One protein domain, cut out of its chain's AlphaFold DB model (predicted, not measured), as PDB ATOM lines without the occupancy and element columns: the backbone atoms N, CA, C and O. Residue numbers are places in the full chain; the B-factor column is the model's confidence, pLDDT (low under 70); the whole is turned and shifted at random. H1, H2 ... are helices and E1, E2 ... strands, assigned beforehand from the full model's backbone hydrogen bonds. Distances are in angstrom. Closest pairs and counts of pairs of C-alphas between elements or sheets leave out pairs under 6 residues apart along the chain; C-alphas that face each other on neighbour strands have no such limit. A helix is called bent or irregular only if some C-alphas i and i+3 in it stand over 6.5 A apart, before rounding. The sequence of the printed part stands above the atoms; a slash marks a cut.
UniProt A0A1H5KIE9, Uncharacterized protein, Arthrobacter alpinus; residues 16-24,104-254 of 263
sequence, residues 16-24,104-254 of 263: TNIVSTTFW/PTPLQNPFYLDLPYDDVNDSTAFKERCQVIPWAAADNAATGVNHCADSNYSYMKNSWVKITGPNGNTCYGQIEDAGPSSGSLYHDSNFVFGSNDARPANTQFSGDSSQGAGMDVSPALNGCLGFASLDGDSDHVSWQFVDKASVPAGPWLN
ATOM      1  N   THR A  16     227.827  59.467 -65.010       98.31
ATOM      2  CA  THR A  16     228.630  60.092 -66.067       98.31
ATOM      3  C   THR A  16     229.172  59.068 -67.045       98.31
ATOM      4  O   THR A  16     229.433  57.926 -66.683       98.31
ATOM      5  N   ASN A  17     229.385  59.491 -68.293       97.62
ATOM      6  CA  ASN A  17     229.986  58.653 -69.332       97.62
ATOM      7  C   ASN A  17     229.246  57.317 -69.531       97.62
ATOM      8  O   ASN A  17     229.875  56.258 -69.594       97.62
ATOM      9  N   ILE A  18     227.917  57.385 -69.605       98.38
ATOM     10  CA  ILE A  18     227.030  56.235 -69.800       98.38
ATOM     11  C   ILE A  18     226.689  56.120 -71.275       98.38
ATOM     12  O   ILE A  18     226.257  57.108 -71.867       98.38
ATOM     13  N   VAL A  19     226.871  54.938 -71.859       98.06
ATOM     14  CA  VAL A  19     226.420  54.676 -73.232       98.06
ATOM     15  C   VAL A  19     224.902  54.748 -73.292       98.06
ATOM     16  O   VAL A  19     224.215  54.127 -72.476       98.06
ATOM     17  N   SER A  20     224.401  55.496 -74.270       97.81
ATOM     18  CA  SER A  20     222.979  55.615 -74.539       97.81
ATOM     19  C   SER A  20     222.661  55.287 -75.992       97.81
ATOM     20  O   SER A  20     223.352  55.716 -76.917       97.81
ATOM     21  N   THR A  21     221.600  54.515 -76.160       95.94
ATOM     22  CA  THR A  21     221.066  54.029 -77.432       95.94
ATOM     23  C   THR A  21     219.722  54.700 -77.716       95.94
ATOM     24  O   THR A  21     219.253  55.547 -76.953       95.94
ATOM     25  N   THR A  22     219.131  54.436 -78.878       95.69
ATOM     26  CA  THR A  22     217.836  55.014 -79.264       95.69
ATOM     27  C   THR A  22     216.830  53.908 -79.508       95.69
ATOM     28  O   THR A  22     217.114  52.969 -80.244       95.69
ATOM     29  N   PHE A  23     215.647  54.078 -78.930       94.88
ATOM     30  CA  PHE A  23     214.479  53.223 -79.118       94.88
ATOM     31  C   PHE A  23     213.267  54.097 -79.416       94.88
ATOM     32  O   PHE A  23     213.291  55.310 -79.165       94.88
ATOM     33  N   TRP A  24     212.208  53.513 -79.973       96.00
ATOM     34  CA  TRP A  24     211.012  54.291 -80.258       96.00
ATOM     35  C   TRP A  24     209.706  53.523 -80.138       96.00
ATOM     36  O   TRP A  24     209.592  52.345 -80.470       96.00
ATOM     37  N   PRO A 104     200.915  62.133 -86.307       94.94
ATOM     38  CA  PRO A 104     200.107  63.056 -85.519       94.94
ATOM     39  C   PRO A 104     200.876  63.607 -84.312       94.94
ATOM     40  O   PRO A 104     201.831  62.995 -83.833       94.94
ATOM     41  N   THR A 105     200.425  64.749 -83.785       96.31
ATOM     42  CA  THR A 105     200.928  65.250 -82.500       96.31
ATOM     43  C   THR A 105     200.756  64.161 -81.438       96.31
ATOM     44  O   THR A 105     199.639  63.655 -81.291       96.31
ATOM     45  N   PRO A 106     201.820  63.804 -80.703       97.81
ATOM     46  CA  PRO A 106     201.750  62.733 -79.727       97.81
ATOM     47  C   PRO A 106     200.842  63.129 -78.556       97.81
ATOM     48  O   PRO A 106     200.747  64.300 -78.178       97.81
ATOM     49  N   LEU A 107     200.152  62.137 -78.002       98.44
ATOM     50  CA  LEU A 107     199.258  62.245 -76.848       98.44
ATOM     51  C   LEU A 107     199.983  61.937 -75.527       98.44
ATOM     52  O   LEU A 107     199.503  62.321 -74.462       98.44
ATOM     53  N   GLN A 108     201.143  61.283 -75.604       98.44
ATOM     54  CA  GLN A 108     202.087  61.085 -74.505       98.44
ATOM     55  C   GLN A 108     203.395  61.827 -74.798       98.44
ATOM     56  O   GLN A 108     203.613  62.306 -75.912       98.44
ATOM     57  N   ASN A 109     204.248  61.991 -73.789       98.62
ATOM     58  CA  ASN A 109     205.469  62.777 -73.938       98.62
ATOM     59  C   ASN A 109     206.383  62.165 -75.017       98.62
ATOM     60  O   ASN A 109     206.709  60.991 -74.895       98.62
ATOM     61  N   PRO A 110     206.820  62.911 -76.054       98.44
ATOM     62  CA  PRO A 110     207.787  62.406 -77.031       98.44
ATOM     63  C   PRO A 110     209.229  62.398 -76.510       98.44
ATOM     64  O   PRO A 110     210.102  61.816 -77.143       98.44
ATOM     65  N   PHE A 111     209.509  63.038 -75.374       98.81
ATOM     66  CA  PHE A 111     210.789  62.976 -74.672       98.81
ATOM     67  C   PHE A 111     210.709  61.897 -73.595       98.81
ATOM     68  O   PHE A 111     210.547  62.199 -72.412       98.81
ATOM     69  N   TYR A 112     210.786  60.640 -74.016       98.81
ATOM     70  CA  TYR A 112     210.779  59.485 -73.126       98.81
ATOM     71  C   TYR A 112     212.113  58.750 -73.153       98.81
ATOM     72  O   TYR A 112     212.879  58.855 -74.110       98.81
ATOM     73  N   LEU A 113     212.387  58.024 -72.081       98.81
ATOM     74  CA  LEU A 113     213.570  57.194 -71.922       98.81
ATOM     75  C   LEU A 113     213.237  55.952 -71.094       98.81
ATOM     76  O   LEU A 113     212.143  55.856 -70.521       98.81
ATOM     77  N   ASP A 114     214.219  55.075 -70.962       97.75
ATOM     78  CA  ASP A 114     214.213  53.991 -69.994       97.75
ATOM     79  C   ASP A 114     215.482  53.967 -69.126       97.75
ATOM     80  O   ASP A 114     216.463  54.678 -69.359       97.75
ATOM     81  N   LEU A 115     215.396  53.210 -68.034       98.19
ATOM     82  CA  LEU A 115     216.515  52.858 -67.162       98.19
ATOM     83  C   LEU A 115     216.360  51.384 -66.749       98.19
ATOM     84  O   LEU A 115     215.224  50.907 -66.667       98.19
ATOM     85  N   PRO A 116     217.452  50.645 -66.462       97.38
ATOM     86  CA  PRO A 116     217.411  49.190 -66.269       97.38
ATOM     87  C   PRO A 116     216.912  48.792 -64.867       97.38
ATOM     88  O   PRO A 116     217.583  48.094 -64.104       97.38
ATOM     89  N   TYR A 117     215.716  49.261 -64.512       98.12
ATOM     90  CA  TYR A 117     215.029  48.962 -63.262       98.12
ATOM     91  C   TYR A 117     213.509  48.915 -63.488       98.12
ATOM     92  O   TYR A 117     212.826  49.939 -63.468       98.12
ATOM     93  N   ASP A 118     212.982  47.709 -63.694       97.69
ATOM     94  CA  ASP A 118     211.554  47.438 -63.834       97.69
ATOM     95  C   ASP A 118     210.937  47.177 -62.457       97.69
ATOM     96  O   ASP A 118     210.937  46.063 -61.936       97.69
ATOM     97  N   ASP A 119     210.379  48.219 -61.852       98.25
ATOM     98  CA  ASP A 119     209.780  48.133 -60.526       98.25
ATOM     99  C   ASP A 119     208.399  47.458 -60.492       98.25
ATOM    100  O   ASP A 119     207.790  47.412 -59.416       98.25
ATOM    101  N   VAL A 120     207.904  46.941 -61.623       97.38
ATOM    102  CA  VAL A 120     206.588  46.304 -61.768       97.38
ATOM    103  C   VAL A 120     206.714  44.816 -62.086       97.38
ATOM    104  O   VAL A 120     206.142  44.004 -61.355       97.38
ATOM    105  N   ASN A 121     207.443  44.445 -63.144       94.94
ATOM    106  CA  ASN A 121     207.437  43.076 -63.671       94.94
ATOM    107  C   ASN A 121     208.687  42.265 -63.297       94.94
ATOM    108  O   ASN A 121     208.592  41.038 -63.176       94.94
ATOM    109  N   ASP A 122     209.841  42.895 -63.041       96.50
ATOM    110  CA  ASP A 122     210.999  42.174 -62.500       96.50
ATOM    111  C   ASP A 122     210.771  41.861 -61.014       96.50
ATOM    112  O   ASP A 122     210.649  42.734 -60.158       96.50
ATOM    113  N   SER A 123     210.721  40.568 -60.685       96.88
ATOM    114  CA  SER A 123     210.398  40.111 -59.327       96.88
ATOM    115  C   SER A 123     211.388  40.566 -58.243       96.88
ATOM    116  O   SER A 123     211.008  40.667 -57.072       96.88
ATOM    117  N   THR A 124     212.648  40.827 -58.607       97.69
ATOM    118  CA  THR A 124     213.678  41.308 -57.681       97.69
ATOM    119  C   THR A 124     213.476  42.795 -57.434       97.69
ATOM    120  O   THR A 124     213.289  43.186 -56.279       97.69
ATOM    121  N   ALA A 125     213.410  43.592 -58.503       97.94
ATOM    122  CA  ALA A 125     213.138  45.023 -58.428       97.94
ATOM    123  C   ALA A 125     211.810  45.308 -57.720       97.94
ATOM    124  O   ALA A 125     211.769  46.133 -56.809       97.94
ATOM    125  N   PHE A 126     210.741  44.577 -58.048       98.44
ATOM    126  CA  PHE A 126     209.437  44.719 -57.399       98.44
ATOM    127  C   PHE A 126     209.528  44.523 -55.879       98.44
ATOM    128  O   PHE A 126     208.961  45.292 -55.103       98.44
ATOM    129  N   LYS A 127     210.283  43.514 -55.426       98.31
ATOM    130  CA  LYS A 127     210.445  43.200 -54.000       98.31
ATOM    131  C   LYS A 127     211.255  44.255 -53.239       98.31
ATOM    132  O   LYS A 127     211.034  44.422 -52.035       98.31
ATOM    133  N   GLU A 128     212.200  44.921 -53.904       98.00
ATOM    134  CA  GLU A 128     213.100  45.901 -53.281       98.00
ATOM    135  C   GLU A 128     212.746  47.371 -53.566       98.00
ATOM    136  O   GLU A 128     213.349  48.275 -52.983       98.00
ATOM    137  N   ARG A 129     211.744  47.638 -54.417       98.38
ATOM    138  CA  ARG A 129     211.423  48.982 -54.930       98.38
ATOM    139  C   ARG A 129     211.208  50.035 -53.848       98.38
ATOM    140  O   ARG A 129     211.671  51.158 -53.986       98.38
ATOM    141  N   CYS A 130     210.573  49.685 -52.732       98.31
ATOM    142  CA  CYS A 130     210.363  50.631 -51.632       98.31
ATOM    143  C   CYS A 130     211.607  50.889 -50.777       98.31
ATOM    144  O   CYS A 130     211.625  51.847 -50.004       98.31
ATOM    145  N   GLN A 131     212.613  50.023 -50.863       98.31
ATOM    146  CA  GLN A 131     213.879  50.161 -50.158       98.31
ATOM    147  C   GLN A 131     214.890  50.964 -50.982       98.31
ATOM    148  O   GLN A 131     215.662  51.718 -50.395       98.31
ATOM    149  N   VAL A 132     214.895  50.791 -52.308       98.06
ATOM    150  CA  VAL A 132     215.942  51.350 -53.180       98.06
ATOM    151  C   VAL A 132     215.512  52.589 -53.962       98.06
ATOM    152  O   VAL A 132     216.364  53.430 -54.237       98.06
ATOM    153  N   ILE A 133     214.218  52.756 -54.280       98.44
ATOM    154  CA  ILE A 133     213.739  53.936 -55.012       98.44
ATOM    155  C   ILE A 133     213.667  55.131 -54.047       98.44
ATOM    156  O   ILE A 133     212.853  55.114 -53.115       98.44
ATOM    157  N   PRO A 134     214.461  56.203 -54.256       97.12
ATOM    158  CA  PRO A 134     214.642  57.254 -53.251       97.12
ATOM    159  C   PRO A 134     213.365  58.012 -52.866       97.12
ATOM    160  O   PRO A 134     213.259  58.516 -51.748       97.12
ATOM    161  N   TRP A 135     212.395  58.106 -53.778       97.56
ATOM    162  CA  TRP A 135     211.147  58.841 -53.558       97.56
ATOM    163  C   TRP A 135     209.966  57.962 -53.135       97.56
ATOM    164  O   TRP A 135     208.931  58.516 -52.774       97.56
ATOM    165  N   ALA A 136     210.090  56.629 -53.094       98.25
ATOM    166  CA  ALA A 136     208.952  55.739 -52.827       98.25
ATOM    167  C   ALA A 136     208.252  56.027 -51.484       98.25
ATOM    168  O   ALA A 136     207.026  56.044 -51.393       98.25
ATOM    169  N   ALA A 137     209.018  56.311 -50.425       98.12
ATOM    170  CA  ALA A 137     208.449  56.659 -49.121       98.12
ATOM    171  C   ALA A 137     207.712  58.010 -49.135       98.12
ATOM    172  O   ALA A 137     206.663  58.146 -48.502       98.12
ATOM    173  N   ALA A 138     208.254  59.003 -49.847       96.94
ATOM    174  CA  ALA A 138     207.637  60.322 -49.975       96.94
ATOM    175  C   ALA A 138     206.364  60.262 -50.829       96.94
ATOM    176  O   ALA A 138     205.364  60.887 -50.481       96.94
ATOM    177  N   ASP A 139     206.390  59.466 -51.894       97.44
ATOM    178  CA  ASP A 139     205.256  59.219 -52.773       97.44
ATOM    179  C   ASP A 139     204.099  58.534 -52.025       97.44
ATOM    180  O   ASP A 139     203.000  59.081 -51.970       97.44
ATOM    181  N   ASN A 140     204.373  57.448 -51.292       98.25
ATOM    182  CA  ASN A 140     203.380  56.796 -50.426       98.25
ATOM    183  C   ASN A 140     202.772  57.751 -49.385       98.25
ATOM    184  O   ASN A 140     201.581  57.691 -49.077       98.25
ATOM    185  N   ALA A 141     203.588  58.640 -48.811       97.88
ATOM    186  CA  ALA A 141     203.101  59.638 -47.865       97.88
ATOM    187  C   ALA A 141     202.204  60.688 -48.543       97.88
ATOM    188  O   ALA A 141     201.235  61.142 -47.932       97.88
ATOM    189  N   ALA A 142     202.507  61.062 -49.788       96.25
ATOM    190  CA  ALA A 142     201.735  62.026 -50.564       96.25
ATOM    191  C   ALA A 142     200.396  61.450 -51.054       96.25
ATOM    192  O   ALA A 142     199.387  62.159 -51.027       96.25
ATOM    193  N   THR A 143     200.364  60.180 -51.468       95.25
ATOM    194  CA  THR A 143     199.136  59.498 -51.916       95.25
ATOM    195  C   THR A 143     198.290  58.979 -50.752       95.25
ATOM    196  O   THR A 143     197.081  58.798 -50.897       95.25
ATOM    197  N   GLY A 144     198.904  58.740 -49.588       97.50
ATOM    198  CA  GLY A 144     198.262  58.094 -48.441       97.50
ATOM    199  C   GLY A 144     198.044  56.589 -48.631       97.50
ATOM    200  O   GLY A 144     197.346  55.965 -47.830       97.50
ATOM    201  N   VAL A 145     198.631  56.004 -49.676       97.56
ATOM    202  CA  VAL A 145     198.536  54.585 -50.019       97.56
ATOM    203  C   VAL A 145     199.937  53.993 -49.982       97.56
ATOM    204  O   VAL A 145     200.888  54.590 -50.467       97.56
ATOM    205  N   ASN A 146     200.079  52.814 -49.380       97.69
ATOM    206  CA  ASN A 146     201.329  52.068 -49.439       97.69
ATOM    207  C   ASN A 146     201.330  51.201 -50.701       97.69
ATOM    208  O   ASN A 146     200.705  50.138 -50.712       97.69
ATOM    209  N   HIS A 147     202.057  51.629 -51.729       98.12
ATOM    210  CA  HIS A 147     202.166  50.887 -52.977       98.12
ATOM    211  C   HIS A 147     203.279  49.833 -52.958       98.12
ATOM    212  O   HIS A 147     203.525  49.210 -53.975       98.12
ATOM    213  N   CYS A 148     203.983  49.554 -51.856       98.12
ATOM    214  CA  CYS A 148     205.136  48.634 -51.879       98.12
ATOM    215  C   CYS A 148     204.837  47.217 -52.395       98.12
ATOM    216  O   CYS A 148     205.757  46.556 -52.859       98.12
ATOM    217  N   ALA A 149     203.583  46.764 -52.333       97.69
ATOM    218  CA  ALA A 149     203.145  45.464 -52.842       97.69
ATOM    219  C   ALA A 149     202.089  45.575 -53.964       97.69
ATOM    220  O   ALA A 149     201.354  44.620 -54.207       97.69
ATOM    221  N   ASP A 150     201.981  46.734 -54.620       97.62
ATOM    222  CA  ASP A 150     200.976  47.015 -55.652       97.62
ATOM    223  C   ASP A 150     201.562  46.895 -57.068       97.62
ATOM    224  O   ASP A 150     202.243  47.801 -57.549       97.62
ATOM    225  N   SER A 151     201.282  45.786 -57.751       94.94
ATOM    226  CA  SER A 151     201.744  45.541 -59.126       94.94
ATOM    227  C   SER A 151     201.065  46.413 -60.185       94.94
ATOM    228  O   SER A 151     201.477  46.377 -61.335       94.94
ATOM    229  N   ASN A 152     200.053  47.209 -59.830       96.69
ATOM    230  CA  ASN A 152     199.426  48.169 -60.746       96.69
ATOM    231  C   ASN A 152     199.968  49.593 -60.551       96.69
ATOM    232  O   ASN A 152     199.395  50.561 -61.052       96.69
ATOM    233  N   TYR A 153     201.054  49.735 -59.793       98.31
ATOM    234  CA  TYR A 153     201.689  51.007 -59.504       98.31
ATOM    235  C   TYR A 153     203.182  50.920 -59.786       98.31
ATOM    236  O   TYR A 153     203.822  49.945 -59.399       98.31
ATOM    237  N   SER A 154     203.731  51.953 -60.412       98.56
ATOM    238  CA  SER A 154     205.166  52.128 -60.609       98.56
ATOM    239  C   SER A 154     205.575  53.447 -59.970       98.56
ATOM    240  O   SER A 154     204.943  54.474 -60.214       98.56
ATOM    241  N   TYR A 155     206.638  53.423 -59.175       98.62
ATOM    242  CA  TYR A 155     207.324  54.629 -58.727       98.62
ATOM    243  C   TYR A 155     208.245  55.185 -59.823       98.62
ATOM    244  O   TYR A 155     208.597  56.360 -59.776       98.62
ATOM    245  N   MET A 156     208.655  54.369 -60.795       98.50
ATOM    246  CA  MET A 156     209.539  54.781 -61.889       98.50
ATOM    247  C   MET A 156     208.792  55.520 -63.002       98.50
ATOM    248  O   MET A 156     209.253  56.581 -63.433       98.50
ATOM    249  N   LYS A 157     207.626  55.019 -63.435       98.56
ATOM    250  CA  LYS A 157     206.844  55.616 -64.529       98.56
ATOM    251  C   LYS A 157     206.585  57.105 -64.288       98.56
ATOM    252  O   LYS A 157     206.193  57.514 -63.196       98.56
ATOM    253  N   ASN A 158     206.739  57.914 -65.335       98.44
ATOM    254  CA  ASN A 158     206.572  59.372 -65.344       98.44
ATOM    255  C   ASN A 158     207.619  60.160 -64.532       98.44
ATOM    256  O   ASN A 158     207.533  61.396 -64.507       98.44
ATOM    257  N   SER A 159     208.596  59.501 -63.896       98.44
ATOM    258  CA  SER A 159     209.717  60.178 -63.235       98.44
ATOM    259  C   SER A 159     210.586  60.907 -64.254       98.44
ATOM    260  O   SER A 159     210.730  60.465 -65.393       98.44
ATOM    261  N   TRP A 160     211.149  62.046 -63.850       98.75
ATOM    262  CA  TRP A 160     211.893  62.925 -64.747       98.75
ATOM    263  C   TRP A 160     213.397  62.738 -64.610       98.75
ATOM    264  O   TRP A 160     213.943  62.654 -63.506       98.75
ATOM    265  N   VAL A 161     214.078  62.757 -65.753       98.88
ATOM    266  CA  VAL A 161     215.530  62.631 -65.837       98.88
ATOM    267  C   VAL A 161     216.101  63.822 -66.592       98.88
ATOM    268  O   VAL A 161     215.608  64.209 -67.650       98.88
ATOM    269  N   LYS A 162     217.149  64.423 -66.025       98.88
ATOM    270  CA  LYS A 162     218.004  65.402 -66.696       98.88
ATOM    271  C   LYS A 162     219.126  64.644 -67.389       98.88
ATOM    272  O   LYS A 162     219.845  63.904 -66.721       98.88
ATOM    273  N   ILE A 163     219.333  64.901 -68.674       98.88
ATOM    274  CA  ILE A 163     220.342  64.227 -69.494       98.88
ATOM    275  C   ILE A 163     221.201  65.286 -70.183       98.88
ATOM    276  O   ILE A 163     220.684  66.265 -70.714       98.88
ATOM    277  N   THR A 164     222.518  65.106 -70.157       98.81
ATOM    278  CA  THR A 164     223.495  65.927 -70.876       98.81
ATOM    279  C   THR A 164     224.148  65.074 -71.951       98.81
ATOM    280  O   THR A 164     224.763  64.058 -71.636       98.81
ATOM    281  N   GLY A 165     223.984  65.483 -73.205       98.44
ATOM    282  CA  GLY A 165     224.462  64.769 -74.381       98.44
ATOM    283  C   GLY A 165     225.955  64.957 -74.657       98.44
ATOM    284  O   GLY A 165     226.605  65.801 -74.027       98.44
ATOM    285  N   PRO A 166     226.489  64.240 -75.661       97.31
ATOM    286  CA  PRO A 166     227.920  64.209 -75.988       97.31
ATOM    287  C   PRO A 166     228.493  65.589 -76.349       97.31
ATOM    288  O   PRO A 166     229.672  65.863 -76.138       97.31
ATOM    289  N   ASN A 167     227.641  66.490 -76.844       95.81
ATOM    290  CA  ASN A 167     228.006  67.848 -77.249       95.81
ATOM    291  C   ASN A 167     227.648  68.923 -76.200       95.81
ATOM    292  O   ASN A 167     227.690  70.117 -76.496       95.81
ATOM    293  N   GLY A 168     227.275  68.521 -74.979       97.50
ATOM    294  CA  GLY A 168     226.951  69.425 -73.867       97.50
ATOM    295  C   GLY A 168     225.506  69.937 -73.835       97.50
ATOM    296  O   GLY A 168     225.138  70.669 -72.913       97.50
ATOM    297  N   ASN A 169     224.664  69.546 -74.796       98.31
ATOM    298  CA  ASN A 169     223.235  69.859 -74.771       98.31
ATOM    299  C   ASN A 169     222.568  69.183 -73.572       98.31
ATOM    300  O   ASN A 169     222.774  67.995 -73.345       98.31
ATOM    301  N   THR A 170     221.751  69.920 -72.820       98.69
ATOM    302  CA  THR A 170     220.967  69.368 -71.707       98.69
ATOM    303  C   THR A 170     219.495  69.295 -72.089       98.69
ATOM    304  O   THR A 170     218.902  70.319 -72.432       98.69
ATOM    305  N   CYS A 171     218.906  68.109 -71.975       98.81
ATOM    306  CA  CYS A 171     217.501  67.832 -72.253       98.81
ATOM    307  C   CYS A 171     216.878  67.053 -71.088       98.81
ATOM    308  O   CYS A 171     217.582  66.577 -70.194       98.81
ATOM    309  N   TYR A 172     215.553  66.959 -71.078       98.88
ATOM    310  CA  TYR A 172     214.799  66.313 -70.009       98.88
ATOM    311  C   TYR A 172     213.789  65.351 -70.614       98.88
ATOM    312  O   TYR A 172     213.191  65.677 -71.638       98.88
ATOM    313  N   GLY A 173     213.593  64.199 -69.979       98.81
ATOM    314  CA  GLY A 173     212.619  63.206 -70.418       98.81
ATOM    315  C   GLY A 173     211.924  62.496 -69.263       98.81
ATOM    316  O   GLY A 173     212.365  62.598 -68.114       98.81
ATOM    317  N   GLN A 174     210.829  61.810 -69.586       98.75
ATOM    318  CA  GLN A 174     210.072  60.960 -68.670       98.75
ATOM    319  C   GLN A 174     210.433  59.489 -68.856       98.75
ATOM    320  O   GLN A 174     210.619  59.026 -69.977       98.75
ATOM    321  N   ILE A 175     210.490  58.746 -67.758       98.81
ATOM    322  CA  ILE A 175     210.612  57.290 -67.813       98.81
ATOM    323  C   ILE A 175     209.276  56.698 -68.261       98.81
ATOM    324  O   ILE A 175     208.260  56.871 -67.579       98.81
ATOM    325  N   GLU A 176     209.284  56.014 -69.404       98.50
ATOM    326  CA  GLU A 176     208.093  55.379 -69.995       98.50
ATOM    327  C   GLU A 176     208.281  53.893 -70.315       98.50
ATOM    328  O   GLU A 176     207.304  53.233 -70.678       98.50
ATOM    329  N   ASP A 177     209.488  53.364 -70.111       97.38
ATOM    330  CA  ASP A 177     209.823  51.945 -70.211       97.38
ATOM    331  C   ASP A 177     210.970  51.592 -69.238       97.38
ATOM    332  O   ASP A 177     211.466  52.469 -68.519       97.38
ATOM    333  N   ALA A 178     211.380  50.325 -69.199       96.06
ATOM    334  CA  ALA A 178     212.550  49.847 -68.471       96.06
ATOM    335  C   ALA A 178     213.510  49.128 -69.430       96.06
ATOM    336  O   ALA A 178     213.093  48.290 -70.220       96.06
ATOM    337  N   GLY A 179     214.802  49.435 -69.325       93.94
ATOM    338  CA  GLY A 179     215.822  49.032 -70.292       93.94
ATOM    339  C   GLY A 179     217.014  49.997 -70.274       93.94
ATOM    340  O   GLY A 179     217.068  50.870 -69.407       93.94
ATOM    341  N   PRO A 180     218.018  49.824 -71.141       92.12
ATOM    342  CA  PRO A 180     218.346  48.608 -71.868       92.12
ATOM    343  C   PRO A 180     218.816  47.534 -70.893       92.12
ATOM    344  O   PRO A 180     219.672  47.753 -70.030       92.12
ATOM    345  N   SER A 181     218.290  46.327 -71.043       87.56
ATOM    346  CA  SER A 181     218.667  45.192 -70.209       87.56
ATOM    347  C   SER A 181     218.434  43.886 -70.960       87.56
ATOM    348  O   SER A 181     217.770  43.850 -71.990       87.56
ATOM    349  N   SER A 182     219.027  42.795 -70.481       79.75
ATOM    350  CA  SER A 182     218.839  41.469 -71.067       79.75
ATOM    351  C   SER A 182     218.669  40.411 -69.983       79.75
ATOM    352  O   SER A 182     219.271  40.476 -68.906       79.75
ATOM    353  N   GLY A 183     217.834  39.412 -70.271       80.69
ATOM    354  CA  GLY A 183     217.562  38.315 -69.349       80.69
ATOM    355  C   GLY A 183     216.936  38.807 -68.044       80.69
ATOM    356  O   GLY A 183     215.827  39.322 -68.040       80.69
ATOM    357  N   SER A 184     217.640  38.620 -66.930       81.88
ATOM    358  CA  SER A 184     217.151  38.937 -65.585       81.88
ATOM    359  C   SER A 184     217.834  40.166 -64.982       81.88
ATOM    360  O   SER A 184     218.083  40.159 -63.787       81.88
ATOM    361  N   LEU A 185     218.255  41.155 -65.773       90.12
ATOM    362  CA  LEU A 185     219.043  42.300 -65.280       90.12
ATOM    363  C   LEU A 185     218.221  43.592 -65.111       90.12
ATOM    364  O   LEU A 185     218.789  44.665 -64.954       90.12
ATOM    365  N   TYR A 186     216.888  43.511 -65.125       94.75
ATOM    366  CA  TYR A 186     215.966  44.650 -64.976       94.75
ATOM    367  C   TYR A 186     215.809  45.131 -63.517       94.75
ATOM    368  O   TYR A 186     214.749  45.594 -63.114       94.75
ATOM    369  N   HIS A 187     216.849  45.013 -62.695       97.31
ATOM    370  CA  HIS A 187     216.827  45.386 -61.275       97.31
ATOM    371  C   HIS A 187     218.147  46.014 -60.825       97.31
ATOM    372  O   HIS A 187     218.620  45.789 -59.710       97.31
ATOM    373  N   ASP A 188     218.783  46.795 -61.697       97.56
ATOM    374  CA  ASP A 188     220.100  47.363 -61.430       97.56
ATOM    375  C   ASP A 188     220.033  48.606 -60.524       97.56
ATOM    376  O   ASP A 188     220.326  49.734 -60.921       97.56
ATOM    377  N   SER A 189     219.640  48.408 -59.265       97.62
ATOM    378  CA  SER A 189     219.534  49.487 -58.275       97.62
ATOM    379  C   SER A 189     220.878  50.153 -57.964       97.62
ATOM    380  O   SER A 189     220.913  51.348 -57.657       97.62
ATOM    381  N   ASN A 190     221.989  49.419 -58.086       97.38
ATOM    382  CA  ASN A 190     223.335  49.957 -57.876       97.38
ATOM    383  C   ASN A 190     223.704  50.998 -58.933       97.38
ATOM    384  O   ASN A 190     224.273  52.033 -58.584       97.38
ATOM    385  N   PHE A 191     223.391  50.729 -60.200       97.94
ATOM    386  CA  PHE A 191     223.558  51.705 -61.267       97.94
ATOM    387  C   PHE A 191     222.499  52.800 -61.189       97.94
ATOM    388  O   PHE A 191     222.853  53.966 -61.173       97.94
ATOM    389  N   VAL A 192     221.213  52.465 -61.087       98.31
ATOM    390  CA  VAL A 192     220.145  53.465 -61.242       98.31
ATOM    391  C   VAL A 192     220.087  54.438 -60.055       98.31
ATOM    392  O   VAL A 192     220.003  55.654 -60.253       98.31
ATOM    393  N   PHE A 193     220.183  53.943 -58.819       98.25
ATOM    394  CA  PHE A 193     219.996  54.752 -57.602       98.25
ATOM    395  C   PHE A 193     221.276  54.951 -56.781       98.25
ATOM    396  O   PHE A 193     221.288  55.753 -55.843       98.25
ATOM    397  N   GLY A 194     222.354  54.230 -57.096       97.00
ATOM    398  CA  GLY A 194     223.605  54.299 -56.347       97.00
ATOM    399  C   GLY A 194     224.379  55.599 -56.575       97.00
ATOM    400  O   GLY A 194     224.367  56.191 -57.647       97.00
ATOM    401  N   SER A 195     225.125  56.034 -55.558       96.25
ATOM    402  CA  SER A 195     225.948  57.254 -55.607       96.25
ATOM    403  C   SER A 195     227.383  57.034 -56.089       96.25
ATOM    404  O   SER A 195     228.196  57.952 -56.024       96.25
ATOM    405  N   ASN A 196     227.724  55.812 -56.503       97.12
ATOM    406  CA  ASN A 196     229.096  55.426 -56.834       97.12
ATOM    407  C   ASN A 196     229.463  55.672 -58.308       97.12
ATOM    408  O   ASN A 196     230.556  55.273 -58.699       97.12
ATOM    409  N   ASP A 197     228.569  56.282 -59.102       97.44
ATOM    410  CA  ASP A 197     228.705  56.417 -60.563       97.44
ATOM    411  C   ASP A 197     229.077  55.066 -61.202       97.44
ATOM    412  O   ASP A 197     230.097  54.911 -61.877       97.44
ATOM    413  N   ALA A 198     228.287  54.038 -60.873       97.25
ATOM    414  CA  ALA A 198     228.505  52.686 -61.368       97.25
ATOM    415  C   ALA A 198     228.218  52.606 -62.877       97.25
ATOM    416  O   ALA A 198     227.637  53.507 -63.480       97.25
ATOM    417  N   ARG A 199     228.647  51.516 -63.509       97.00
ATOM    418  CA  ARG A 199     228.237  51.185 -64.879       97.00
ATOM    419  C   ARG A 199     227.102  50.163 -64.837       97.00
ATOM    420  O   ARG A 199     227.037  49.431 -63.845       97.00
ATOM    421  N   PRO A 200     226.247  50.117 -65.873       96.25
ATOM    422  CA  PRO A 200     225.171  49.140 -65.944       96.25
ATOM    423  C   PRO A 200     225.704  47.716 -65.761       96.25
ATOM    424  O   PRO A 200     226.774  47.367 -66.266       96.25
ATOM    425  N   ALA A 201     224.952  46.886 -65.048       95.38
ATOM    426  CA  ALA A 201     225.210  45.462 -64.888       95.38
ATOM    427  C   ALA A 201     225.068  44.722 -66.225       95.38
ATOM    428  O   ALA A 201     225.770  43.739 -66.477       95.38
ATOM    429  N   ASN A 202     224.177  45.205 -67.096       91.25
ATOM    430  CA  ASN A 202     224.119  44.777 -68.484       91.25
ATOM    431  C   ASN A 202     225.425  45.148 -69.211       91.25
ATOM    432  O   ASN A 202     225.951  46.244 -69.064       91.25
ATOM    433  N   THR A 203     225.935  44.227 -70.028       92.50
ATOM    434  CA  THR A 203     227.162  44.411 -70.832       92.50
ATOM    435  C   THR A 203     226.888  44.384 -72.338       92.50
ATOM    436  O   THR A 203     227.820  44.341 -73.137       92.50
ATOM    437  N   GLN A 204     225.611  44.379 -72.730       91.94
ATOM    438  CA  GLN A 204     225.158  44.332 -74.121       91.94
ATOM    439  C   GLN A 204     224.716  45.713 -74.630       91.94
ATOM    440  O   GLN A 204     224.701  46.691 -73.880       91.94
ATOM    441  N   PHE A 205     224.337  45.754 -75.911       91.44
ATOM    442  CA  PHE A 205     223.734  46.910 -76.595       91.44
ATOM    443  C   PHE A 205     224.624  48.158 -76.637       91.44
ATOM    444  O   PHE A 205     224.138  49.275 -76.714       91.44
ATOM    445  N   SER A 206     225.941  47.964 -76.590       94.75
ATOM    446  CA  SER A 206     226.926  49.040 -76.545       94.75
ATOM    447  C   SER A 206     228.042  48.803 -77.555       94.75
ATOM    448  O   SER A 206     228.602  47.705 -77.640       94.75
ATOM    449  N   GLY A 207     228.393  49.863 -78.279       93.81
ATOM    450  CA  GLY A 207     229.585  49.958 -79.116       93.81
ATOM    451  C   GLY A 207     230.852  50.284 -78.313       93.81
ATOM    452  O   GLY A 207     231.965  50.167 -78.831       93.81
ATOM    453  N   ASP A 208     230.716  50.659 -77.037       93.94
ATOM    454  CA  ASP A 208     231.825  50.815 -76.097       93.94
ATOM    455  C   ASP A 208     232.129  49.473 -75.421       93.94
ATOM    456  O   ASP A 208     231.407  49.004 -74.550       93.94
ATOM    457  N   SER A 209     233.263  48.865 -75.768       93.50
ATOM    458  CA  SER A 209     233.686  47.580 -75.188       93.50
ATOM    459  C   SER A 209     233.925  47.583 -73.666       93.50
ATOM    460  O   SER A 209     234.160  46.518 -73.093       93.50
ATOM    461  N   SER A 210     233.927  48.748 -73.009       93.88
ATOM    462  CA  SER A 210     234.173  48.870 -71.568       93.88
ATOM    463  C   SER A 210     232.910  48.836 -70.697       93.88
ATOM    464  O   SER A 210     233.033  48.685 -69.480       93.88
ATOM    465  N   GLN A 211     231.715  48.958 -71.287       95.44
ATOM    466  CA  GLN A 211     230.435  49.014 -70.569       95.44
ATOM    467  C   GLN A 211     229.261  48.592 -71.467       95.44
ATOM    468  O   GLN A 211     229.352  48.698 -72.686       95.44
ATOM    469  N   GLY A 212     228.143  48.151 -70.884       95.94
ATOM    470  CA  GLY A 212     226.880  48.060 -71.626       95.94
ATOM    471  C   GLY A 212     226.179  49.413 -71.748       95.94
ATOM    472  O   GLY A 212     226.600  50.398 -71.134       95.94
ATOM    473  N   ALA A 213     225.095  49.449 -72.521       96.25
ATOM    474  CA  ALA A 213     224.204  50.603 -72.534       96.25
ATOM    475  C   ALA A 213     223.467  50.717 -71.195       96.25
ATOM    476  O   ALA A 213     223.174  49.705 -70.549       96.25
ATOM    477  N   GLY A 214     223.205  51.952 -70.769       96.94
ATOM    478  CA  GLY A 214     222.547  52.249 -69.494       96.94
ATOM    479  C   GLY A 214     221.280  53.086 -69.603       96.94
ATOM    480  O   GLY A 214     220.688  53.387 -68.572       96.94
ATOM    481  N   MET A 215     220.906  53.508 -70.811       97.12
ATOM    482  CA  MET A 215     219.692  54.280 -71.083       97.12
ATOM    483  C   MET A 215     219.394  54.264 -72.582       97.12
ATOM    484  O   MET A 215     220.243  54.677 -73.376       97.12
ATOM    485  N   ASP A 216     218.180  53.906 -72.965       97.38
ATOM    486  CA  ASP A 216     217.624  54.200 -74.272       97.38
ATOM    487  C   ASP A 216     216.866  55.523 -74.215       97.38
ATOM    488  O   ASP A 216     216.159  55.846 -73.257       97.38
ATOM    489  N   VAL A 217     217.029  56.336 -75.255       98.38
ATOM    490  CA  VAL A 217     216.348  57.623 -75.378       98.38
ATOM    491  C   VAL A 217     215.470  57.665 -76.620       98.38
ATOM    492  O   VAL A 217     215.806  57.093 -77.655       98.38
ATOM    493  N   SER A 218     214.355  58.388 -76.540       98.50
ATOM    494  CA  SER A 218     213.475  58.599 -77.686       98.50
ATOM    495  C   SER A 218     214.167  59.351 -78.832       98.50
ATOM    496  O   SER A 218     215.147  60.077 -78.610       98.50
ATOM    497  N   PRO A 219     213.603  59.333 -80.053       98.38
ATOM    498  CA  PRO A 219     214.084  60.163 -81.154       98.38
ATOM    499  C   PRO A 219     214.158  61.658 -80.796       98.38
ATOM    500  O   PRO A 219     215.082  62.357 -81.229       98.38
ATOM    501  N   ALA A 220     213.207  62.173 -79.999       98.69
ATOM    502  CA  ALA A 220     213.202  63.572 -79.551       98.69
ATOM    503  C   ALA A 220     214.414  63.893 -78.672       98.69
ATOM    504  O   ALA A 220     215.074  64.918 -78.880       98.69
ATOM    505  N   LEU A 221     214.742  63.002 -77.734       98.81
ATOM    506  CA  LEU A 221     215.934  63.127 -76.906       98.81
ATOM    507  C   LEU A 221     217.216  62.939 -77.720       98.81
ATOM    508  O   LEU A 221     218.100  63.777 -77.577       98.81
ATOM    509  N   ASN A 222     217.301  61.956 -78.622       98.62
ATOM    510  CA  ASN A 222     218.448  61.766 -79.523       98.62
ATOM    511  C   ASN A 222     218.803  63.076 -80.261       98.62
ATOM    512  O   ASN A 222     219.926  63.584 -80.164       98.62
ATOM    513  N   GLY A 223     217.815  63.693 -80.922       98.31
ATOM    514  CA  GLY A 223     218.026  64.949 -81.644       98.31
ATOM    515  C   GLY A 223     218.331  66.142 -80.734       98.31
ATOM    516  O   GLY A 223     219.144  66.993 -81.098       98.31
ATOM    517  N   CYS A 224     217.711  66.210 -79.553       98.69
ATOM    518  CA  CYS A 224     217.938  67.279 -78.577       98.69
ATOM    519  C   CYS A 224     219.345  67.205 -77.956       98.69
ATOM    520  O   CYS A 224     220.062  68.207 -77.892       98.69
ATOM    521  N   LEU A 225     219.764  66.009 -77.545       98.75
ATOM    522  CA  LEU A 225     221.068  65.723 -76.942       98.75
ATOM    523  C   LEU A 225     222.207  65.811 -77.965       98.75
ATOM    524  O   LEU A 225     223.359  66.031 -77.588       98.75
ATOM    525  N   GLY A 226     221.872  65.725 -79.254       97.56
ATOM    526  CA  GLY A 226     222.811  65.877 -80.355       97.56
ATOM    527  C   GLY A 226     223.659  64.631 -80.554       97.56
ATOM    528  O   GLY A 226     224.876  64.757 -80.681       97.56
ATOM    529  N   PHE A 227     223.020  63.460 -80.545       98.06
ATOM    530  CA  PHE A 227     223.668  62.185 -80.852       98.06
ATOM    531  C   PHE A 227     224.211  62.192 -82.286       98.06
ATOM    532  O   PHE A 227     223.695  62.888 -83.173       98.06
ATOM    533  N   ALA A 228     225.285  61.440 -82.515       95.94
ATOM    534  CA  ALA A 228     225.971  61.391 -83.801       95.94
ATOM    535  C   ALA A 228     225.154  60.641 -84.866       95.94
ATOM    536  O   ALA A 228     225.200  60.994 -86.051       95.94
ATOM    537  N   SER A 229     224.385  59.635 -84.450       93.56
ATOM    538  CA  SER A 229     223.526  58.828 -85.319       93.56
ATOM    539  C   SER A 229     222.168  58.540 -84.686       93.56
ATOM    540  O   SER A 229     222.014  58.578 -83.470       93.56
ATOM    541  N   LEU A 230     221.180  58.237 -85.533       90.25
ATOM    542  CA  LEU A 230     219.828  57.899 -85.079       90.25
ATOM    543  C   LEU A 230     219.777  56.540 -84.382       90.25
ATOM    544  O   LEU A 230     219.141  56.441 -83.349       90.25
ATOM    545  N   ASP A 231     220.501  55.555 -84.916       87.56
ATOM    546  CA  ASP A 231     220.538  54.174 -84.418       87.56
ATOM    547  C   ASP A 231     221.971  53.814 -83.985       87.56
ATOM    548  O   ASP A 231     222.559  52.835 -84.444       87.56
ATOM    549  N   GLY A 232     222.596  54.708 -83.213       89.69
ATOM    550  CA  GLY A 232     223.954  54.522 -82.695       89.69
ATOM    551  C   GLY A 232     223.979  53.831 -81.342       89.69
ATOM    552  O   GLY A 232     223.008  53.886 -80.597       89.69
ATOM    553  N   ASP A 233     225.128  53.251 -81.014       93.38
ATOM    554  CA  ASP A 233     225.383  52.507 -79.777       93.38
ATOM    555  C   ASP A 233     226.615  53.014 -79.008       93.38
ATOM    556  O   ASP A 233     227.128  52.336 -78.123       93.38
ATOM    557  N   SER A 234     227.137  54.191 -79.364       93.94
ATOM    558  CA  SER A 234     228.427  54.694 -78.861       93.94
ATOM    559  C   SER A 234     228.395  56.125 -78.332       93.94
ATOM    560  O   SER A 234     229.421  56.608 -77.857       93.94
ATOM    561  N   ASP A 235     227.250  56.810 -78.389       97.62
ATOM    562  CA  ASP A 235     227.114  58.134 -77.786       97.62
ATOM    563  C   ASP A 235     227.044  58.010 -76.256       97.62
ATOM    564  O   ASP A 235     226.298  57.198 -75.704       97.62
ATOM    565  N   HIS A 236     227.823  58.842 -75.560       98.31
ATOM    566  CA  HIS A 236     227.821  58.902 -74.100       98.31
ATOM    567  C   HIS A 236     227.029  60.099 -73.588       98.31
ATOM    568  O   HIS A 236     227.145  61.223 -74.088       98.31
ATOM    569  N   VAL A 237     226.288  59.868 -72.510       98.69
ATOM    570  CA  VAL A 237     225.543  60.891 -71.780       98.69
ATOM    571  C   VAL A 237     225.985  60.955 -70.321       98.69
ATOM    572  O   VAL A 237     226.597  60.034 -69.775       98.69
ATOM    573  N   SER A 238     225.670  62.070 -69.668       98.81
ATOM    574  CA  SER A 238     225.595  62.137 -68.205       98.81
ATOM    575  C   SER A 238     224.162  62.416 -67.786       98.81
ATOM    576  O   SER A 238     223.505  63.255 -68.403       98.81
ATOM    577  N   TRP A 239     223.666  61.758 -66.746       98.81
ATOM    578  CA  TRP A 239     222.275  61.890 -66.336       98.81
ATOM    579  C   TRP A 239     222.099  61.843 -64.820       98.81
ATOM    580  O   TRP A 239     222.945  61.350 -64.080       98.81
ATOM    581  N   GLN A 240     220.983  62.399 -64.361       98.44
ATOM    582  CA  GLN A 240     220.522  62.302 -62.978       98.44
ATOM    583  C   GLN A 240     219.000  62.458 -62.948       98.44
ATOM    584  O   GLN A 240     218.432  63.188 -63.772       98.44
ATOM    585  N   PHE A 241     218.337  61.849 -61.966       98.75
ATOM    586  CA  PHE A 241     216.938  62.166 -61.690       98.75
ATOM    587  C   PHE A 241     216.767  63.650 -61.337       98.75
ATOM    588  O   PHE A 241     217.696  64.335 -60.886       98.75
ATOM    589  N   VAL A 242     215.560  64.160 -61.563       98.25
ATOM    590  CA  VAL A 242     215.164  65.520 -61.207       98.25
ATOM    591  C   VAL A 242     213.687  65.539 -60.843       98.25
ATOM    592  O   VAL A 242     212.866  64.907 -61.499       98.25
ATOM    593  N   ASP A 243     213.320  66.290 -59.809       97.00
ATOM    594  CA  ASP A 243     211.906  66.461 -59.481       97.00
ATOM    595  C   ASP A 243     211.195  67.228 -60.597       97.00
ATOM    596  O   ASP A 243     211.728  68.216 -61.109       97.00
ATOM    597  N   LYS A 244     209.946  66.861 -60.910       95.88
ATOM    598  CA  LYS A 244     209.123  67.557 -61.919       95.88
ATOM    599  C   LYS A 244     209.097  69.078 -61.720       95.88
ATOM    600  O   LYS A 244     209.151  69.827 -62.689       95.88
ATOM    601  N   ALA A 245     209.041  69.545 -60.471       95.81
ATOM    602  CA  ALA A 245     209.033  70.974 -60.135       95.81
ATOM    603  C   ALA A 245     210.343  71.709 -60.497       95.81
ATOM    604  O   ALA A 245     210.344  72.932 -60.618       95.81
ATOM    605  N   SER A 246     211.436  70.965 -60.672       97.12
ATOM    606  CA  SER A 246     212.766  71.461 -61.034       97.12
ATOM    607  C   SER A 246     213.082  71.287 -62.526       97.12
ATOM    608  O   SER A 246     214.164  71.680 -62.968       97.12
ATOM    609  N   VAL A 247     212.165  70.717 -63.317       98.19
ATOM    610  CA  VAL A 247     212.304  70.619 -64.776       98.19
ATOM    611  C   VAL A 247     212.051  72.003 -65.391       98.19
ATOM    612  O   VAL A 247     210.958  72.553 -65.231       98.19
ATOM    613  N   PRO A 248     213.036  72.608 -66.082       98.25
ATOM    614  CA  PRO A 248     212.873  73.928 -66.676       98.25
ATOM    615  C   PRO A 248     211.935  73.889 -67.885       98.25
ATOM    616  O   PRO A 248     211.687  72.837 -68.478       98.25
ATOM    617  N   ALA A 249     211.445  75.064 -68.283       98.25
ATOM    618  CA  ALA A 249     210.661  75.213 -69.503       98.25
ATOM    619  C   ALA A 249     211.455  74.747 -70.737       98.25
ATOM    620  O   ALA A 249     212.611  75.130 -70.923       98.25
ATOM    621  N   GLY A 250     210.810  73.955 -71.592       98.19
ATOM    622  CA  GLY A 250     211.370  73.432 -72.833       98.19
ATOM    623  C   GLY A 250     210.359  72.554 -73.575       98.19
ATOM    624  O   GLY A 250     209.263  72.324 -73.058       98.19
ATOM    625  N   PRO A 251     210.699  72.065 -74.782       98.50
ATOM    626  CA  PRO A 251     209.775  71.294 -75.615       98.50
ATOM    627  C   PRO A 251     209.278  70.003 -74.945       98.50
ATOM    628  O   PRO A 251     208.146  69.595 -75.189       98.50
ATOM    629  N   TRP A 252     210.073  69.421 -74.043       98.75
ATOM    630  CA  TRP A 252     209.714  68.259 -73.223       98.75
ATOM    631  C   TRP A 252     208.517  68.481 -72.288       98.75
ATOM    632  O   TRP A 252     207.961  67.509 -71.794       98.75
ATOM    633  N   LEU A 253     208.090  69.727 -72.040       98.56
ATOM    634  CA  LEU A 253     206.884  70.030 -71.254       98.56
ATOM    635  C   LEU A 253     205.641  70.320 -72.109       98.56
ATOM    636  O   LEU A 253     204.574  70.561 -71.547       98.56
ATOM    637  N   ASN A 254     205.745  70.315 -73.442       98.31
ATOM    638  CA  ASN A 254     204.604  70.619 -74.317       98.31
ATOM    639  C   ASN A 254     203.537  69.514 -74.291       98.31
ATOM    640  O   ASN A 254     202.350  69.805 -74.421       98.31
TER     641      ASN A 254
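What this domain is: This is residues 16 to 24 and 104 to 254 of the 263 residues of an uncharacterized protein of Arthrobacter alpinus (UniProt A0A1H5KIE9). One sheet of six strands is curled into a small, nearly closed barrel, with its edge strands E2 and E5 coming together and H4 capping one end. H1 and H2 form a corner away from the barrel, while H3 only grazes it; long loops run between these parts. The printed part has 160 residues, with four named helices and six named strands in the order E1 E2 H1 H2 E3 E4 H3 E5 H4 E6. The mixed sheet runs E2 E4 E3 E6 E1 E5, and the class is mixed, helices and strands, with under half of the residues in named elements. The whole is compact, with a radius of gyration of the C-alphas of 15.2 A and spans of 44 by 35 by 30 A.

Where its parts are: E1, residues 16 to 22, begins at C-alpha 16 (228.630, 60.092, -66.067) and is 17.8 A long. After the cut come E2, residues 112 to 115, H1, residues 123 to 132, 14.0 A long, and H2, residues 136 to 143. H1 is irregular, with C-alphas 127 and 130 7.8 A apart. E3, residues 160 to 164, precedes E4, residues 170 to 178, which is 21.5 A long and bends by 65 degrees at residue 175. H3 is residues 189 to 192, E5 residues 213 to 217 and H4 residues 219 to 225. E6, residues 235 to 242, is 21.7 A long and ends at C-alpha 242 (215.164, 65.520, -61.207).

How they stand to each other: The sheet is folded, bent back on itself into two leaves: E2 E4 E3 face E1 E5, with E6 as the hinge. E1 and E5 are parallel, with N 214 and O 19 2.9 A apart. E6 and E1 are antiparallel, with N 237 and O 18 at 2.8 A. E3 and E6 are antiparallel, with N 164 and O 238 at 2.7 A. E3 and E4 form a hairpin, with N 163 and O 171 at 2.9 A. E4 and E2 are parallel, with N 113 and O 174 at 2.9 A; these pairs are within hydrogen-bond range. The closest C-alphas of E2 and E5, Leu 113 and Val 217, are 4.5 A apart. H4 is on the sheet at a height of 6.8 A, only just over none of the strands, with 2 of its C-alphas falling on E3; its closest C-alphas with E4 are Leu 225 and Cys 171, 6.3 A apart. H1 and H2 are not on the sheet; they only just touch, with 3 pairs of C-alphas within 8 A, and only at the corner, the closest being Cys 130 and Ala 136 at 5.4 A. H1 and H3 are close but not clearly touching. Each O i to N i+4 pair is within range in H2 and H4, and 4 of 6 in H1; H3 is too short for one.

The domain as a whole: The C-alphas farthest apart, of Gly 144 and Ser 209, are 45.6 A apart. Residues 25 to 103 are not printed, and C-alphas 24 and 104 are 14.9 A apart across that cut. The links H2 to E3 and H3 to E5 are long. The mean pLDDT of the printed part is 96.7, and no printed residue is under 70.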